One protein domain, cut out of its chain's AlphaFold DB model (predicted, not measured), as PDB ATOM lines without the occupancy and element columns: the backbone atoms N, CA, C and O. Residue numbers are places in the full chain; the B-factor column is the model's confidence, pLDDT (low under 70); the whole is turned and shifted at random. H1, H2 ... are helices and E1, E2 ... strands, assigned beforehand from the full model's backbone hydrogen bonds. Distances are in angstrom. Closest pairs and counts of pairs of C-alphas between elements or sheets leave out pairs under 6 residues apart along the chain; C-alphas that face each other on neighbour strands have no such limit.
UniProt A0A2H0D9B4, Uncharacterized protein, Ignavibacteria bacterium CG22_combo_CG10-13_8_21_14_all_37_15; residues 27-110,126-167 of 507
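This is residues 27 to 110 and 126 to 167 of the 507 residues of an uncharacterized protein of Ignavibacteria bacterium CG22_combo_CG10-13_8_21_14_all_37_15 (UniProt A0A2H0D9B4). A strongly twisted sheet of four strands has the longest helix, H3, packed over one face, while H2 stands beside the strands near the bend of E3 and H1 lies farther out, touching H2. A long stretch without a named element, residues 54 to 81, loops from E1 to E2, and near the end of the printed part residues 165 to 166 pair beside E1. The printed part has 126 residues with three named helices and four named strands, in the order H1 E1 E2 E3 E4 H2 H3; the sheet order is E1 E2 E3 E4, antiparallel throughout, and the class is mixed, helices and strands. It is compact, with a radius of gyration of the C-alphas of 14.2 A and spans of 35 by 33 by 32 A.

In the sheet, E1 is residues 47 to 53, 20.1 A long from first to last C-alpha, E2 residues 82 to 90, 25.5 A, E3 residues 98 to 108, 28.6 A, and E4 residues 126 to 132, 18.1 A. H3 is residues 145 to 161, 24.1 A, ending at C-alpha 161 (276.527, 255.111, 222.290). H2 is residues 134 to 143, 14.0 A. H1 is residues 27 to 40, 19.4 A, beginning at C-alpha 27 (292.502, 282.737, 238.300).

E1, E2 and E3 form a meander, each strand the antiparallel neighbour of the one before. In the hairpin of E1 and E2, N 50 and O 86 are within hydrogen-bond range at 3.0 A; in that of E2 and E3, N 85 and O 104 at 2.8 A. E3 and the edge strand E4 are antiparallel, with N 129 and O 105 at 2.8 A. E3 bends by 60 degrees at residue 101, and C-alpha 101 is 5.2 A from C-alpha 134 of H2, the closest pair of the two elements. H3 is on one face of the sheet, an arrangement of two layers; its closest C-alphas to E1 are those of Leu 158 and Ile 50, 7.0 A apart. H2 stands at the sheet's level, its height 1.7 A over a local plane fitted to just 6 C-alphas of the sheet. H3 touches H2 with residues 147 to 148 alone, C-alphas 148 and 140 being closest at 5.4 A, at a steep tilt of 58 degrees, opposite ways. H1 only just touches H2, with 3 pairs of C-alphas within 8 A, closest at Tyr 31 and Gln 135, 6.3 A; it only grazes the sheet with residues 35 to 38. H1 and H3 are apart. In H1, H2 and H3 every O i to N i+4 pair is within hydrogen-bond range.

The two C-alphas farthest apart, those of Glu 94 and Ser 110, are 44.5 A apart. Residues 111 to 125 are not printed, and C-alphas 110 and 126 are 8.7 A apart across this cut, which lies between E3 and E4. The link from E1 to E2 is long, with 28 residues. Mean pLDDT of the printed part is 74.4; 37 residues are under 70, among them residues 27 to 47 and 90 to 97.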
ATOM      1  N   LEU A  27     293.407 283.826 238.705       47.66
ATOM      2  CA  LEU A  27     292.502 282.737 238.300       47.66
ATOM      3  C   LEU A  27     291.338 283.241 237.437       47.66
ATOM      4  O   LEU A  27     291.136 282.736 236.340       47.66
ATOM      5  N   LYS A  28     290.662 284.325 237.837       47.53
ATOM      6  CA  LYS A  28     289.545 284.903 237.062       47.53
ATOM      7  C   LYS A  28     289.982 285.430 235.685       47.53
ATOM      8  O   LYS A  28     289.303 285.216 234.684       47.53
ATOM      9  N   ASN A  29     291.163 286.052 235.617       51.97
ATOM     10  CA  ASN A  29     291.787 286.484 234.359       51.97
ATOM     11  C   ASN A  29     292.259 285.301 233.498       51.97
ATOM     12  O   ASN A  29     292.282 285.402 232.273       51.97
ATOM     13  N   THR A  30     292.645 284.190 234.121       53.44
ATOM     14  CA  THR A  30     293.062 282.964 233.433       53.44
ATOM     15  C   THR A  30     291.850 282.231 232.872       53.44
ATOM     16  O   THR A  30     291.879 281.887 231.696       53.44
ATOM     17  N   TYR A  31     290.752 282.113 233.625       52.16
ATOM     18  CA  TYR A  31     289.493 281.545 233.140       52.16
ATOM     19  C   TYR A  31     288.921 282.343 231.969       52.16
ATOM     20  O   TYR A  31     288.647 281.761 230.930       52.16
ATOM     21  N   SER A  32     288.873 283.677 232.056       55.53
ATOM     22  CA  SER A  32     288.427 284.511 230.929       55.53
ATOM     23  C   SER A  32     289.329 284.373 229.690       55.53
ATOM     24  O   SER A  32     288.838 284.338 228.563       55.53
ATOM     25  N   LYS A  33     290.653 284.241 229.870       56.59
ATOM     26  CA  LYS A  33     291.591 283.971 228.764       56.59
ATOM     27  C   LYS A  33     291.418 282.570 228.175       56.59
ATOM     28  O   LYS A  33     291.555 282.425 226.965       56.59
ATOM     29  N   ILE A  34     291.147 281.561 229.004       53.91
ATOM     30  CA  ILE A  34     290.881 280.182 228.580       53.91
ATOM     31  C   ILE A  34     289.546 280.113 227.837       53.91
ATOM     32  O   ILE A  34     289.513 279.542 226.761       53.91
ATOM     33  N   GLU A  35     288.487 280.759 228.326       53.81
ATOM     34  CA  GLU A  35     287.182 280.843 227.654       53.81
ATOM     35  C   GLU A  35     287.276 281.588 226.321       53.81
ATOM     36  O   GLU A  35     286.758 281.120 225.310       53.81
ATOM     37  N   LYS A  36     288.009 282.709 226.280       57.03
ATOM     38  CA  LYS A  36     288.274 283.436 225.035       57.03
ATOM     39  C   LYS A  36     289.069 282.581 224.045       57.03
ATOM     40  O   LYS A  36     288.722 282.539 222.872       57.03
ATOM     41  N   LYS A  37     290.075 281.835 224.516       55.72
ATOM     42  CA  LYS A  37     290.790 280.856 223.686       55.72
ATOM     43  C   LYS A  37     289.898 279.690 223.256       55.72
ATOM     44  O   LYS A  37     289.942 279.337 222.099       55.72
ATOM     45  N   LEU A  38     289.052 279.126 224.110       52.81
ATOM     46  CA  LEU A  38     288.100 278.064 223.746       52.81
ATOM     47  C   LEU A  38     287.061 278.534 222.716       52.81
ATOM     48  O   LEU A  38     286.556 277.723 221.942       52.81
ATOM     49  N   ALA A  39     286.732 279.829 222.707       55.44
ATOM     50  CA  ALA A  39     285.854 280.444 221.717       55.44
ATOM     51  C   ALA A  39     286.574 280.783 220.394       55.44
ATOM     52  O   ALA A  39     285.965 280.687 219.329       55.44
ATOM     53  N   GLU A  40     287.853 281.175 220.447       53.50
ATOM     54  CA  GLU A  40     288.651 281.623 219.289       53.50
ATOM     55  C   GLU A  40     289.494 280.506 218.637       53.50
ATOM     56  O   GLU A  40     289.820 280.589 217.452       53.50
ATOM     57  N   ASP A  41     289.861 279.464 219.382       45.19
ATOM     58  CA  ASP A  41     290.885 278.483 219.016       45.19
ATOM     59  C   ASP A  41     290.257 277.155 218.566       45.19
ATOM     60  O   ASP A  41     289.689 276.398 219.351       45.19
ATOM     61  N   LYS A  42     290.380 276.863 217.267       48.16
ATOM     62  CA  LYS A  42     289.977 275.588 216.648       48.16
ATOM     63  C   LYS A  42     291.149 274.613 216.461       48.16
ATOM     64  O   LYS A  42     290.988 273.625 215.753       48.16
ATOM     65  N   ASN A  43     292.337 274.909 217.004       46.62
ATOM     66  CA  ASN A  43     293.582 274.296 216.524       46.62
ATOM     67  C   ASN A  43     294.473 273.653 217.600       46.62
ATOM     68  O   ASN A  43     295.453 273.011 217.226       46.62
ATOM     69  N   TYR A  44     294.190 273.816 218.900       46.56
ATOM     70  CA  TYR A  44     295.190 273.517 219.942       46.56
ATOM     71  C   TYR A  44     294.858 272.375 220.922       46.56
ATOM     72  O   TYR A  44     295.769 271.846 221.556       46.56
ATOM     73  N   LEU A  45     293.594 271.968 221.062       51.62
ATOM     74  CA  LEU A  45     293.157 270.994 222.077       51.62
ATOM     75  C   LEU A  45     292.366 269.856 221.405       51.62
ATOM     76  O   LEU A  45     291.559 270.153 220.527       51.62
ATOM     77  N   ASP A  46     292.582 268.587 221.801       59.78
ATOM     78  CA  ASP A  46     291.848 267.384 221.320       59.78
ATOM     79  C   ASP A  46     290.405 267.384 221.853       59.78
ATOM     80  O   ASP A  46     289.987 266.564 222.673       59.78
ATOM     81  N   ILE A  47     289.674 268.422 221.453       69.56
ATOM     82  CA  ILE A  47     288.323 268.717 221.883       69.56
ATOM     83  C   ILE A  47     287.377 267.951 220.978       69.56
ATOM     84  O   ILE A  47     287.328 268.143 219.757       69.56
ATOM     85  N   SER A  48     286.584 267.111 221.615       76.50
ATOM     86  CA  SER A  48     285.453 266.448 221.001       76.50
ATOM     87  C   SER A  48     284.170 267.074 221.522       76.50
ATOM     88  O   SER A  48     284.129 267.652 222.613       76.50
ATOM     89  N   SER A  49     283.113 266.968 220.733       83.12
ATOM     90  CA  SER A  49     281.779 267.275 221.202       83.12
ATOM     91  C   SER A  49     280.806 266.159 220.905       83.12
ATOM     92  O   SER A  49     280.981 265.359 219.985       83.12
ATOM     93  N   ILE A  50     279.772 266.089 221.729       85.00
ATOM     94  CA  ILE A  50     278.691 265.140 221.546       85.00
ATOM     95  C   ILE A  50     277.361 265.832 221.790       85.00
ATOM     96  O   ILE A  50     277.186 266.554 222.772       85.00
ATOM     97  N   MET A  51     276.442 265.645 220.846       85.12
ATOM     98  CA  MET A  51     275.118 266.245 220.900       85.12
ATOM     99  C   MET A  51     274.118 265.276 221.525       85.12
ATOM    100  O   MET A  51     274.152 264.078 221.248       85.12
ATOM    101  N   PHE A  52     273.196 265.799 222.326       86.56
ATOM    102  CA  PHE A  52     272.068 265.050 222.866       86.56
ATOM    103  C   PHE A  52     270.833 265.946 223.009       86.56
ATOM    104  O   PHE A  52     270.937 267.173 223.060       86.56
ATOM    105  N   GLN A  53     269.649 265.338 223.083       85.38
ATOM    106  CA  GLN A  53     268.421 266.035 223.456       85.38
ATOM    107  C   GLN A  53     268.061 265.689 224.903       85.38
ATOM    108  O   GLN A  53     268.175 264.542 225.334       85.38
ATOM    109  N   ALA A  54     267.623 266.677 225.683       81.12
ATOM    110  CA  ALA A  54     267.317 266.471 227.101       81.12
ATOM    111  C   ALA A  54     266.128 265.520 227.342       81.12
ATOM    112  O   ALA A  54     266.033 264.916 228.403       81.12
ATOM    113  N   ASN A  55     265.235 265.360 226.360       79.06
ATOM    114  CA  ASN A  55     264.127 264.402 226.405       79.06
ATOM    115  C   ASN A  55     264.559 262.949 226.115       79.06
ATOM    116  O   ASN A  55     263.815 262.024 226.435       79.06
ATOM    117  N   SER A  56     265.737 262.733 225.517       73.81
ATOM    118  CA  SER A  56     266.192 261.419 225.053       73.81
ATOM    119  C   SER A  56     267.140 260.718 226.030       73.81
ATOM    120  O   SER A  56     267.576 259.601 225.754       73.81
ATOM    121  N   VAL A  57     267.495 261.355 227.152       80.19
ATOM    122  CA  VAL A  57     268.458 260.820 228.126       80.19
ATOM    123  C   VAL A  57     267.977 261.052 229.559       80.19
ATOM    124  O   VAL A  57     267.245 261.995 229.842       80.19
ATOM    125  N   LYS A  58     268.387 260.183 230.487       78.94
ATOM    126  CA  LYS A  58     268.108 260.366 231.915       78.94
ATOM    127  C   LYS A  58     268.989 261.482 232.484       78.94
ATOM    128  O   LYS A  58     270.209 261.389 232.418       78.94
ATOM    129  N   LEU A  59     268.364 262.498 233.080       81.19
ATOM    130  CA  LEU A  59     269.025 263.665 233.687       81.19
ATOM    131  C   LEU A  59     268.999 263.623 235.228       81.19
ATOM    132  O   LEU A  59     268.888 264.651 235.899       81.19
ATOM    133  N   GLU A  60     269.054 262.421 235.803       78.50
ATOM    134  CA  GLU A  60     269.097 262.230 237.255       78.50
ATOM    135  C   GLU A  60     270.362 262.893 237.833       78.50
ATOM    136  O   GLU A  60     271.464 262.677 237.340       78.50
ATOM    137  N   GLY A  61     270.205 263.750 238.849       76.69
ATOM    138  CA  GLY A  61     271.319 264.506 239.443       76.69
ATOM    139  C   GLY A  61     271.740 265.776 238.686       76.69
ATOM    140  O   GLY A  61     272.618 266.491 239.162       76.69
ATOM    141  N   LEU A  62     271.093 266.105 237.559       82.75
ATOM    142  CA  LEU A  62     271.378 267.288 236.729       82.75
ATOM    143  C   LEU A  62     270.274 268.357 236.802       82.75
ATOM    144  O   LEU A  62     269.928 268.990 235.804       82.75
ATOM    145  N   GLN A  63     269.717 268.554 237.998       82.56
ATOM    146  CA  GLN A  63     268.745 269.609 238.298       82.56
ATOM    147  C   GLN A  63     269.395 270.692 239.167       82.56
ATOM    148  O   GLN A  63     270.136 270.382 240.094       82.56
ATOM    149  N   ASN A  64     269.074 271.956 238.891       83.88
ATOM    150  CA  ASN A  64     269.572 273.150 239.576       83.88
ATOM    151  C   ASN A  64     271.105 273.219 239.636       83.88
ATOM    152  O   ASN A  64     271.682 273.431 240.700       83.88
ATOM    153  N   ILE A  65     271.760 273.062 238.485       86.81
ATOM    154  CA  ILE A  65     273.222 273.081 238.382       86.81
ATOM    155  C   ILE A  65     273.728 274.480 238.775       86.81
ATOM    156  O   ILE A  65     273.373 275.455 238.102       86.81
ATOM    157  N   PRO A  66     274.525 274.622 239.850       85.44
ATOM    158  CA  PRO A  66     275.010 275.925 240.293       85.44
ATOM    159  C   PRO A  66     275.934 276.545 239.240       85.44
ATOM    160  O   PRO A  66     276.707 275.852 238.582       85.44
ATOM    161  N   ARG A  67     275.845 277.869 239.079       85.56
ATOM    162  CA  ARG A  67     276.667 278.638 238.138       85.56
ATOM    163  C   ARG A  67     277.453 279.722 238.853       85.56
ATOM    164  O   ARG A  67     277.017 280.284 239.855       85.56
ATOM    165  N   THR A  68     278.610 280.041 238.298       81.75
ATOM    166  CA  THR A  68     279.510 281.076 238.799       81.75
ATOM    167  C   THR A  68     279.047 282.479 238.386       81.75
ATOM    168  O   THR A  68     278.216 282.658 237.492       81.75
ATOM    169  N   ASN A  69     279.607 283.509 239.034       74.81
ATOM    170  CA  ASN A  69     279.311 284.928 238.780       74.81
ATOM    171  C   ASN A  69     277.840 285.329 239.031       74.81
ATOM    172  O   ASN A  69     277.277 286.096 238.253       74.81
ATOM    173  N   GLU A  70     277.229 284.809 240.104       72.19
ATOM    174  CA  GLU A  70     275.857 285.146 240.547       72.19
ATOM    175  C   GLU A  70     274.756 284.837 239.513       72.19
ATOM    176  O   GLU A  70     273.633 285.337 239.601       72.19
ATOM    177  N   LYS A  71     275.055 283.988 238.522       78.00
ATOM    178  CA  LYS A  71     274.065 283.528 237.546       78.00
ATOM    179  C   LYS A  71     273.070 282.564 238.206       78.00
ATOM    180  O   LYS A  71     273.464 281.789 239.080       78.00
ATOM    181  N   PRO A  72     271.794 282.563 237.775       83.81
ATOM    182  CA  PRO A  72     270.820 281.609 238.287       83.81
ATOM    183  C   PRO A  72     271.246 280.165 237.958       83.81
ATOM    184  O   PRO A  72     271.869 279.946 236.910       83.81
ATOM    185  N   PRO A  73     270.902 279.183 238.817       86.69
ATOM    186  CA  PRO A  73     271.154 277.775 238.545       86.69
ATOM    187  C   PRO A  73     270.573 277.344 237.198       86.69
ATOM    188  O   PRO A  73     269.493 277.787 236.798       86.69
ATOM    189  N   PHE A  74     271.292 276.477 236.497       88.44
ATOM    190  CA  PHE A  74     270.894 275.987 235.187       88.44
ATOM    191  C   PHE A  74     270.081 274.699 235.283       88.44
ATOM    192  O   PHE A  74     270.375 273.809 236.082       88.44
ATOM    193  N   ASN A  75     269.069 274.608 234.426       86.75
ATOM    194  CA  ASN A  75     268.245 273.428 234.227       86.75
ATOM    195  C   ASN A  75     268.165 273.142 232.730       86.75
ATOM    196  O   ASN A  75     267.875 274.043 231.944       86.75
ATOM    197  N   PHE A  76     268.380 271.885 232.351       84.69
ATOM    198  CA  PHE A  76     268.161 271.441 230.982       84.69
ATOM    199  C   PHE A  76     266.666 271.533 230.640       84.69
ATOM    200  O   PHE A  76     265.823 270.915 231.289       84.69
ATOM    201  N   ASN A  77     266.335 272.303 229.610       82.62
ATOM    202  CA  ASN A  77     265.008 272.349 229.012       82.62
ATOM    203  C   ASN A  77     264.760 271.094 228.160       82.62
ATOM    204  O   ASN A  77     265.558 270.786 227.274       82.62
ATOM    205  N   THR A  78     263.649 270.404 228.414       79.31
ATOM    206  CA  THR A  78     263.234 269.164 227.739       79.31
ATOM    207  C   THR A  78     262.396 269.393 226.476       79.31
ATOM    208  O   THR A  78     261.867 268.431 225.922       79.31
ATOM    209  N   ALA A  79     262.225 270.641 226.030       78.38
ATOM    210  CA  ALA A  79     261.566 270.943 224.761       78.38
ATOM    211  C   ALA A  79     262.327 270.324 223.572       78.38
ATOM    212  O   ALA A  79     263.552 270.409 223.504       78.38
ATOM    213  N   GLU A  80     261.604 269.752 222.603       67.81
ATOM    214  CA  GLU A  80     262.191 269.084 221.422       67.81
ATOM    215  C   GLU A  80     263.001 270.028 220.517       67.81
ATOM    216  O   GLU A  80     263.828 269.585 219.723       67.81
ATOM    217  N   THR A  81     262.782 271.337 220.650       72.12
ATOM    218  CA  THR A  81     263.473 272.399 219.904       72.12
ATOM    219  C   THR A  81     264.874 272.711 220.427       72.12
ATOM    220  O   THR A  81     265.587 273.501 219.804       72.12
ATOM    221  N   ASN A  82     265.264 272.133 221.570       79.06
ATOM    222  CA  ASN A  82     266.529 272.424 222.232       79.06
ATOM    223  C   ASN A  82     267.436 271.192 222.166       79.06
ATOM    224  O   ASN A  82     267.081 270.106 222.631       79.06
ATOM    225  N   SER A  83     268.631 271.369 221.610       84.62
ATOM    226  CA  SER A  83     269.690 270.364 221.662       84.62
ATOM    227  C   SER A  83     270.868 270.879 222.473       84.62
ATOM    228  O   SER A  83     271.159 272.076 222.500       84.62
ATOM    229  N   TYR A  84     271.552 269.966 223.152       87.12
ATOM    230  CA  TYR A  84     272.708 270.281 223.974       87.12
ATOM    231  C   TYR A  84     273.949 269.630 223.392       87.12
ATOM    232  O   TYR A  84     273.912 268.492 222.932       87.12
ATOM    233  N   GLU A  85     275.054 270.358 223.428       85.81
ATOM    234  CA  GLU A  85     276.370 269.903 223.009       85.81
ATOM    235  C   GLU A  85     277.287 269.909 224.235       85.81
ATOM    236  O   GLU A  85     277.578 270.972 224.794       85.81
ATOM    237  N   VAL A  86     277.746 268.729 224.662       86.25
ATOM    238  CA  VAL A  86     278.807 268.621 225.671       86.25
ATOM    239  C   VAL A  86     280.146 268.671 224.959       86.25
ATOM    240  O   VAL A  86     280.402 267.874 224.058       86.25
ATOM    241  N   VAL A  87     281.001 269.599 225.373       83.12
ATOM    242  CA  VAL A  87     282.351 269.783 224.836       83.12
ATOM    243  C   VAL A  87     283.346 269.259 225.867       83.12
ATOM    244  O   VAL A  87     283.320 269.699 227.016       83.12
ATOM    245  N   PHE A  88     284.221 268.336 225.473       83.25
ATOM    246  CA  PHE A  88     285.137 267.641 226.381       83.25
ATOM    247  C   PHE A  88     286.494 267.339 225.724       83.25
ATOM    248  O   PHE A  88     286.619 267.347 224.500       83.25
ATOM    249  N   MET A  89     287.515 267.069 226.540       77.44
ATOM    250  CA  MET A  89     288.824 266.565 226.104       77.44
ATOM    251  C   MET A  89     288.965 265.086 226.442       77.44
ATOM    252  O   MET A  89     288.542 264.659 227.517       77.44
ATOM    253  N   LYS A  90     289.607 264.335 225.545       67.88
ATOM    254  CA  LYS A  90     289.971 262.930 225.745       67.88
ATOM    255  C   LYS A  90     291.493 262.801 225.697       67.88
ATOM    256  O   LYS A  90     292.091 263.135 224.676       67.88
ATOM    257  N   GLU A  91     292.140 262.358 226.774       57.09
ATOM    258  CA  GLU A  91     293.588 262.096 226.731       57.09
ATOM    259  C   GLU A  91     293.893 260.788 225.975       57.09
ATOM    260  O   GLU A  91     293.202 259.779 226.125       57.09
ATOM    261  N   ASN A  92     294.924 260.800 225.119       46.91
ATOM    262  CA  ASN A  92     295.288 259.643 224.297       46.91
ATOM    263  C   ASN A  92     296.183 258.645 225.053       46.91
ATOM    264  O   ASN A  92     297.242 259.008 225.561       46.91
ATOM    265  N   SER A  93     295.748 257.381 224.990       46.06
ATOM    266  CA  SER A  93     296.439 256.119 225.294       46.06
ATOM    267  C   SER A  93     297.067 256.000 226.688       46.06
ATOM    268  O   SER A  93     298.232 256.336 226.863       46.06
ATOM    269  N   GLU A  94     296.276 255.444 227.615       37.97
ATOM    270  CA  GLU A  94     296.629 254.650 228.821       37.97
ATOM    271  C   GLU A  94     295.862 255.050 230.095       37.97
ATOM    272  O   GLU A  94     295.878 254.293 231.061       37.97
ATOM    273  N   PHE A  95     295.081 256.139 230.075       37.50
ATOM    274  CA  PHE A  95     294.157 256.493 231.161       37.50
ATOM    275  C   PHE A  95     292.801 256.968 230.611       37.50
ATOM    276  O   PHE A  95     292.760 257.887 229.795       37.50
ATOM    277  N   ASP A  96     291.700 256.359 231.071       49.53
ATOM    278  CA  ASP A  96     290.302 256.746 230.788       49.53
ATOM    279  C   ASP A  96     289.958 258.096 231.451       49.53
ATOM    280  O   ASP A  96     289.180 258.167 232.401       49.53
ATOM    281  N   SER A  97     290.593 259.185 231.012       61.16
ATOM    282  CA  SER A  97     290.313 260.526 231.531       61.16
ATOM    283  C   SER A  97     289.595 261.377 230.481       61.16
ATOM    284  O   SER A  97     290.180 261.878 229.519       61.16
ATOM    285  N   THR A  98     288.283 261.519 230.678       73.25
ATOM    286  CA  THR A  98     287.440 262.501 229.988       73.25
ATOM    287  C   THR A  98     287.342 263.752 230.865       73.25
ATOM    288  O   THR A  98     286.981 263.681 232.037       73.25
ATOM    289  N   ILE A  99     287.667 264.924 230.320       80.81
ATOM    290  CA  ILE A  99     287.537 266.199 231.043       80.81
ATOM    291  C   ILE A  99     286.466 267.035 230.354       80.81
ATOM    292  O   ILE A  99     286.636 267.433 229.201       80.81
ATOM    293  N   ILE A 100     285.361 267.307 231.050       83.50
ATOM    294  CA  ILE A 100     284.289 268.160 230.528       83.50
ATOM    295  C   ILE A 100     284.770 269.610 230.559       83.50
ATOM    296  O   ILE A 100     285.324 270.067 231.552       83.50
ATOM    297  N   LEU A 101     284.566 270.337 229.463       81.69
ATOM    298  CA  LEU A 101     285.009 271.721 229.327       81.69
ATOM    299  C   LEU A 101     283.858 272.717 229.405       81.69
ATOM    300  O   LEU A 101     283.998 273.761 230.024       81.69
ATOM    301  N   GLN A 102     282.744 272.445 228.728       86.06
ATOM    302  CA  GLN A 102     281.572 273.321 228.714       86.06
ATOM    303  C   GLN A 102     280.356 272.590 228.149       86.06
ATOM    304  O   GLN A 102     280.487 271.571 227.469       86.06
ATOM    305  N   VAL A 103     279.177 273.167 228.369       86.69
ATOM    306  CA  VAL A 103     277.929 272.727 227.739       86.69
ATOM    307  C   VAL A 103     277.328 273.887 226.963       86.69
ATOM    308  O   VAL A 103     277.202 275.002 227.482       86.69
ATOM    309  N   ARG A 104     276.955 273.624 225.711       86.00
ATOM    310  CA  ARG A 104     276.264 274.574 224.840       86.00
ATOM    311  C   ARG A 104     274.840 274.113 224.588       86.00
ATOM    312  O   ARG A 104     274.579 272.922 224.486       86.00
ATOM    313  N   GLU A 105     273.934 275.063 224.472       84.94
ATOM    314  CA  GLU A 105     272.558 274.865 224.046       84.94
ATOM    315  C   GLU A 105     272.404 275.444 222.643       84.94
ATOM    316  O   GLU A 105     272.832 276.567 222.379       84.94
ATOM    317  N   THR A 106     271.796 274.679 221.745       82.06
ATOM    318  CA  THR A 106     271.370 275.149 220.431       82.06
ATOM    319  C   THR A 106     269.852 275.218 220.421       82.06
ATOM    320  O   THR A 106     269.182 274.204 220.624       82.06
ATOM    321  N   VAL A 107     269.316 276.415 220.187       78.25
ATOM    322  CA  VAL A 107     267.869 276.646 220.086       78.25
ATOM    323  C   VAL A 107     267.511 276.894 218.626       78.25
ATOM    324  O   VAL A 107     267.972 277.866 218.018       78.25
ATOM    325  N   ASP A 108     266.671 276.028 218.058       68.62
ATOM    326  CA  ASP A 108     266.095 276.244 216.731       68.62
ATOM    327  C   ASP A 108     264.900 277.211 216.841       68.62
ATOM    328  O   ASP A 108     263.813 276.855 217.294       68.62
ATOM    329  N   LYS A 109     265.088 278.468 216.414       59.41
ATOM    330  CA  LYS A 109     264.050 279.525 216.433       59.41
ATOM    331  C   LYS A 109     262.993 279.404 215.324       59.41
ATOM    332  O   LYS A 109     262.235 280.339 215.080       59.41
ATOM    333  N   SER A 110     262.889 278.260 214.655       52.53
ATOM    334  CA  SER A 110     261.988 278.045 213.513       52.53
ATOM    335  C   SER A 110     260.490 277.983 213.866       52.53
ATOM    336  O   SER A 110     259.674 277.738 212.981       52.53
ATOM    337  N   LYS A 126     270.224 279.202 213.823       59.97
ATOM    338  CA  LYS A 126     270.593 278.408 214.996       59.97
ATOM    339  C   LYS A 126     271.389 279.296 215.939       59.97
ATOM    340  O   LYS A 126     272.492 279.724 215.604       59.97
ATOM    341  N   GLU A 127     270.821 279.592 217.100       64.88
ATOM    342  CA  GLU A 127     271.518 280.334 218.146       64.88
ATOM    343  C   GLU A 127     272.200 279.336 219.081       64.88
ATOM    344  O   GLU A 127     271.537 278.468 219.648       64.88
ATOM    345  N   VAL A 128     273.526 279.444 219.205       72.06
ATOM    346  CA  VAL A 128     274.343 278.595 220.079       72.06
ATOM    347  C   VAL A 128     274.738 279.405 221.308       72.06
ATOM    348  O   VAL A 128     275.503 280.363 221.204       72.06
ATOM    349  N   ASN A 129     274.238 279.001 222.471       80.50
ATOM    350  CA  ASN A 129     274.450 279.665 223.752       80.50
ATOM    351  C   ASN A 129     275.275 278.783 224.696       80.50
ATOM    352  O   ASN A 129     274.983 277.605 224.875       80.50
ATOM    353  N   VAL A 130     276.309 279.337 225.336       80.06
ATOM    354  CA  VAL A 130     277.085 278.603 226.353       80.06
ATOM    355  C   VAL A 130     276.317 278.623 227.677       80.06
ATOM    356  O   VAL A 130     276.233 279.653 228.356       80.06
ATOM    357  N   VAL A 131     275.745 277.479 228.046       86.94
ATOM    358  CA  VAL A 131     274.882 277.343 229.228       86.94
ATOM    359  C   VAL A 131     275.649 276.958 230.487       86.94
ATOM    360  O   VAL A 131     275.292 277.430 231.561       86.94
ATOM    361  N   LEU A 132     276.749 276.215 230.353       86.31
ATOM    362  CA  LEU A 132     277.724 275.979 231.421       86.31
ATOM    363  C   LEU A 132     279.108 276.306 230.875       86.31
ATOM    364  O   LEU A 132     279.538 275.689 229.900       86.31
ATOM    365  N   THR A 133     279.776 277.304 231.455       85.19
ATOM    366  CA  THR A 133     281.122 277.701 231.016       85.19
ATOM    367  C   THR A 133     282.199 276.838 231.671       85.19
ATOM    368  O   THR A 133     281.915 276.093 232.604       85.19
ATOM    369  N   PHE A 134     283.451 276.958 231.227       80.38
ATOM    370  CA  PHE A 134     284.568 276.240 231.852       80.38
ATOM    371  C   PHE A 134     284.720 276.574 233.338       80.38
ATOM    372  O   PHE A 134     284.947 275.685 234.153       80.38
ATOM    373  N   GLN A 135     284.509 277.840 233.704       79.50
ATOM    374  CA  GLN A 135     284.491 278.249 235.105       79.50
ATOM    375  C   GLN A 135     283.367 277.549 235.894       79.50
ATOM    376  O   GLN A 135     283.595 277.137 237.028       79.50
ATOM    377  N   ASP A 136     282.179 277.391 235.295       83.81
ATOM    378  CA  ASP A 136     281.067 276.658 235.913       83.81
ATOM    379  C   ASP A 136     281.432 275.173 236.104       83.81
ATOM    380  O   ASP A 136     281.181 274.616 237.167       83.81
ATOM    381  N   ILE A 137     282.071 274.534 235.118       87.00
ATOM    382  CA  ILE A 137     282.460 273.116 235.194       87.00
ATOM    383  C   ILE A 137     283.555 272.856 236.242       87.00
ATOM    384  O   ILE A 137     283.458 271.886 236.992       87.00
ATOM    385  N   GLU A 138     284.563 273.721 236.342       81.56
ATOM    386  CA  GLU A 138     285.608 273.630 237.374       81.56
ATOM    387  C   GLU A 138     285.027 273.808 238.786       81.56
ATOM    388  O   GLU A 138     285.366 273.065 239.706       81.56
ATOM    389  N   GLU A 139     284.100 274.755 238.958       82.62
ATOM    390  CA  GLU A 139     283.385 274.949 240.223       82.62
ATOM    391  C   GLU A 139     282.585 273.694 240.607       82.62
ATOM    392  O   GLU A 139     282.599 273.280 241.766       82.62
ATOM    393  N   LEU A 140     281.931 273.042 239.637       86.62
ATOM    394  CA  LEU A 140     281.251 271.766 239.866       86.62
ATOM    395  C   LEU A 140     282.236 270.669 240.280       86.62
ATOM    396  O   LEU A 140     281.951 269.929 241.218       86.62
ATOM    397  N   TYR A 141     283.395 270.582 239.625       84.06
ATOM    398  CA  TYR A 141     284.415 269.580 239.932       84.06
ATOM    399  C   TYR A 141     284.924 269.684 241.376       84.06
ATOM    400  O   TYR A 141     285.037 268.671 242.066       84.06
ATOM    401  N   PHE A 142     285.202 270.902 241.856       80.56
ATOM    402  CA  PHE A 142     285.761 271.105 243.194       80.56
ATOM    403  C   PHE A 142     284.710 271.185 244.306       80.56
ATOM    404  O   PHE A 142     284.958 270.674 245.399       80.56
ATOM    405  N   ASN A 143     283.554 271.809 244.053       85.81
ATOM    406  CA  ASN A 143     282.592 272.169 245.104       85.81
ATOM    407  C   ASN A 143     281.264 271.396 245.036       85.81
ATOM    408  O   ASN A 143     280.548 271.353 246.036       85.81
ATOM    409  N   TYR A 144     280.939 270.752 243.907       88.19
ATOM    410  CA  TYR A 144     279.697 269.984 243.717       88.19
ATOM    411  C   TYR A 144     279.961 268.632 243.022       88.19
ATOM    412  O   TYR A 144     279.434 268.373 241.931       88.19
ATOM    413  N   PRO A 145     280.767 267.746 243.642       84.00
ATOM    414  CA  PRO A 145     281.288 266.542 242.993       84.00
ATOM    415  C   PRO A 145     280.192 265.579 242.526       84.00
ATOM    416  O   PRO A 145     280.353 264.954 241.483       84.00
ATOM    417  N   ASP A 146     279.058 265.497 243.229       86.06
ATOM    418  CA  ASP A 146     277.930 264.640 242.837       86.06
ATOM    419  C   ASP A 146     277.282 265.110 241.523       86.06
ATOM    420  O   ASP A 146     276.973 264.306 240.643       86.06
ATOM    421  N   THR A 147     277.125 266.427 241.350       86.50
ATOM    422  CA  THR A 147     276.584 267.029 240.122       86.50
ATOM    423  C   THR A 147     277.573 266.900 238.964       86.50
ATOM    424  O   THR A 147     277.172 266.581 237.844       86.50
ATOM    425  N   TYR A 148     278.872 267.088 239.226       87.75
ATOM    426  CA  TYR A 148     279.917 266.842 238.229       87.75
ATOM    427  C   TYR A 148     279.956 265.365 237.806       87.75
ATOM    428  O   TYR A 148     280.004 265.069 236.615       87.75
ATOM    429  N   ALA A 149     279.870 264.431 238.757       86.31
ATOM    430  CA  ALA A 149     279.864 262.995 238.487       86.31
ATOM    431  C   ALA A 149     278.656 262.562 237.640       86.31
ATOM    432  O   ALA A 149     278.812 261.754 236.720       86.31
ATOM    433  N   ALA A 150     277.472 263.131 237.895       87.50
ATOM    434  CA  ALA A 150     276.285 262.911 237.069       87.50
ATOM    435  C   ALA A 150     276.490 263.412 235.627       87.50
ATOM    436  O   ALA A 150     276.168 262.702 234.671       87.50
ATOM    437  N   LEU A 151     277.097 264.594 235.453       87.31
ATOM    438  CA  LEU A 151     277.399 265.158 234.132       87.31
ATOM    439  C   LEU A 151     278.461 264.330 233.394       87.31
ATOM    440  O   LEU A 151     278.356 264.095 232.190       87.31
ATOM    441  N   PHE A 152     279.459 263.843 234.126       88.06
ATOM    442  CA  PHE A 152     280.500 262.956 233.619       88.06
ATOM    443  C   PHE A 152     279.927 261.610 233.167       88.06
ATOM    444  O   PHE A 152     280.181 261.185 232.045       88.06
ATOM    445  N   THR A 153     279.077 260.981 233.981       87.19
ATOM    446  CA  THR A 153     278.438 259.697 233.641       87.19
ATOM    447  C   THR A 153     277.517 259.829 232.431       87.19
ATOM    448  O   THR A 153     277.511 258.955 231.565       87.19
ATOM    449  N   LEU A 154     276.782 260.942 232.320       87.31
ATOM    450  CA  LEU A 154     276.017 261.269 231.118       87.31
ATOM    451  C   LEU A 154     276.928 261.362 229.885       87.31
ATOM    452  O   LEU A 154     276.609 260.807 228.837       87.31
ATOM    453  N   THR A 155     278.068 262.042 230.012       86.62
ATOM    454  CA  THR A 155     279.025 262.240 228.916       86.62
ATOM    455  C   THR A 155     279.641 260.914 228.463       86.62
ATOM    456  O   THR A 155     279.627 260.620 227.271       86.62
ATOM    457  N   GLU A 156     280.092 260.069 229.392       84.38
ATOM    458  CA  GLU A 156     280.602 258.719 229.108       84.38
ATOM    459  C   GLU A 156     279.541 257.828 228.447       84.38
ATOM    460  O   GLU A 156     279.809 257.168 227.439       84.38
ATOM    461  N   PHE A 157     278.301 257.857 228.950       85.06
ATOM    462  CA  PHE A 157     277.185 257.143 228.327       85.06
ATOM    463  C   PHE A 157     276.964 257.600 226.880       85.06
ATOM    464  O   PHE A 157     276.767 256.767 225.994       85.06
ATOM    465  N   LEU A 158     277.013 258.905 226.615       84.44
ATOM    466  CA  LEU A 158     276.867 259.435 225.263       84.44
ATOM    467  C   LEU A 158     278.027 258.989 224.364       84.44
ATOM    468  O   LEU A 158     277.760 258.505 223.267       84.44
ATOM    469  N   ILE A 159     279.278 259.081 224.834       83.12
ATOM    470  CA  ILE A 159     280.483 258.671 224.089       83.12
ATOM    471  C   ILE A 159     280.439 257.186 223.715       83.12
ATOM    472  O   ILE A 159     280.866 256.808 222.628       83.12
ATOM    473  N   HIS A 160     279.923 256.330 224.600       80.81
ATOM    474  CA  HIS A 160     279.794 254.902 224.317       80.81
ATOM    475  C   HIS A 160     278.730 254.577 223.262       80.81
ATOM    476  O   HIS A 160     278.866 253.576 222.559       80.81
ATOM    477  N   ASN A 161     277.673 255.389 223.160       78.69
ATOM    478  CA  ASN A 161     276.527 255.111 222.290       78.69
ATOM    479  C   ASN A 161     276.543 255.891 220.970       78.69
ATOM    480  O   ASN A 161     275.876 255.480 220.025       78.69
ATOM    481  N   ASN A 162     277.289 256.994 220.884       79.00
ATOM    482  CA  ASN A 162     277.411 257.798 219.672       79.00
ATOM    483  C   ASN A 162     278.870 258.170 219.418       79.00
ATOM    484  O   ASN A 162     279.636 258.398 220.350       79.00
ATOM    485  N   GLU A 163     279.242 258.289 218.145       75.19
ATOM    486  CA  GLU A 163     280.583 258.726 217.766       75.19
ATOM    487  C   GLU A 163     280.744 260.234 218.045       75.19
ATOM    488  O   GLU A 163     279.994 261.039 217.482       75.19
ATOM    489  N   PRO A 164     281.691 260.648 218.912       78.19
ATOM    490  CA  PRO A 164     281.920 262.060 219.177       78.19
ATOM    491  C   PRO A 164     282.386 262.793 217.920       78.19
ATOM    492  O   PRO A 164     283.270 262.332 217.194       78.19
ATOM    493  N   LEU A 165     281.838 263.983 217.696       74.06
ATOM    494  CA  LEU A 165     282.295 264.871 216.643       74.06
ATOM    495  C   LEU A 165     283.613 265.501 217.083       74.06
ATOM    496  O   LEU A 165     283.670 266.278 218.036       74.06
ATOM    497  N   LYS A 166     284.697 265.192 216.371       64.62
ATOM    498  CA  LYS A 166     285.940 265.947 216.530       64.62
ATOM    499  C   LYS A 166     285.700 267.372 216.053       64.62
ATOM    500  O   LYS A 166     285.426 267.598 214.876       64.62
ATOM    501  N   LEU A 167     285.853 268.336 216.957       65.19
ATOM    502  CA  LEU A 167     285.766 269.756 216.609       65.19
ATOM    503  C   LEU A 167     287.058 270.268 215.938       65.19
ATOM    504  O   LEU A 167     287.114 271.415 215.490       65.19
TER     505      LEU A 167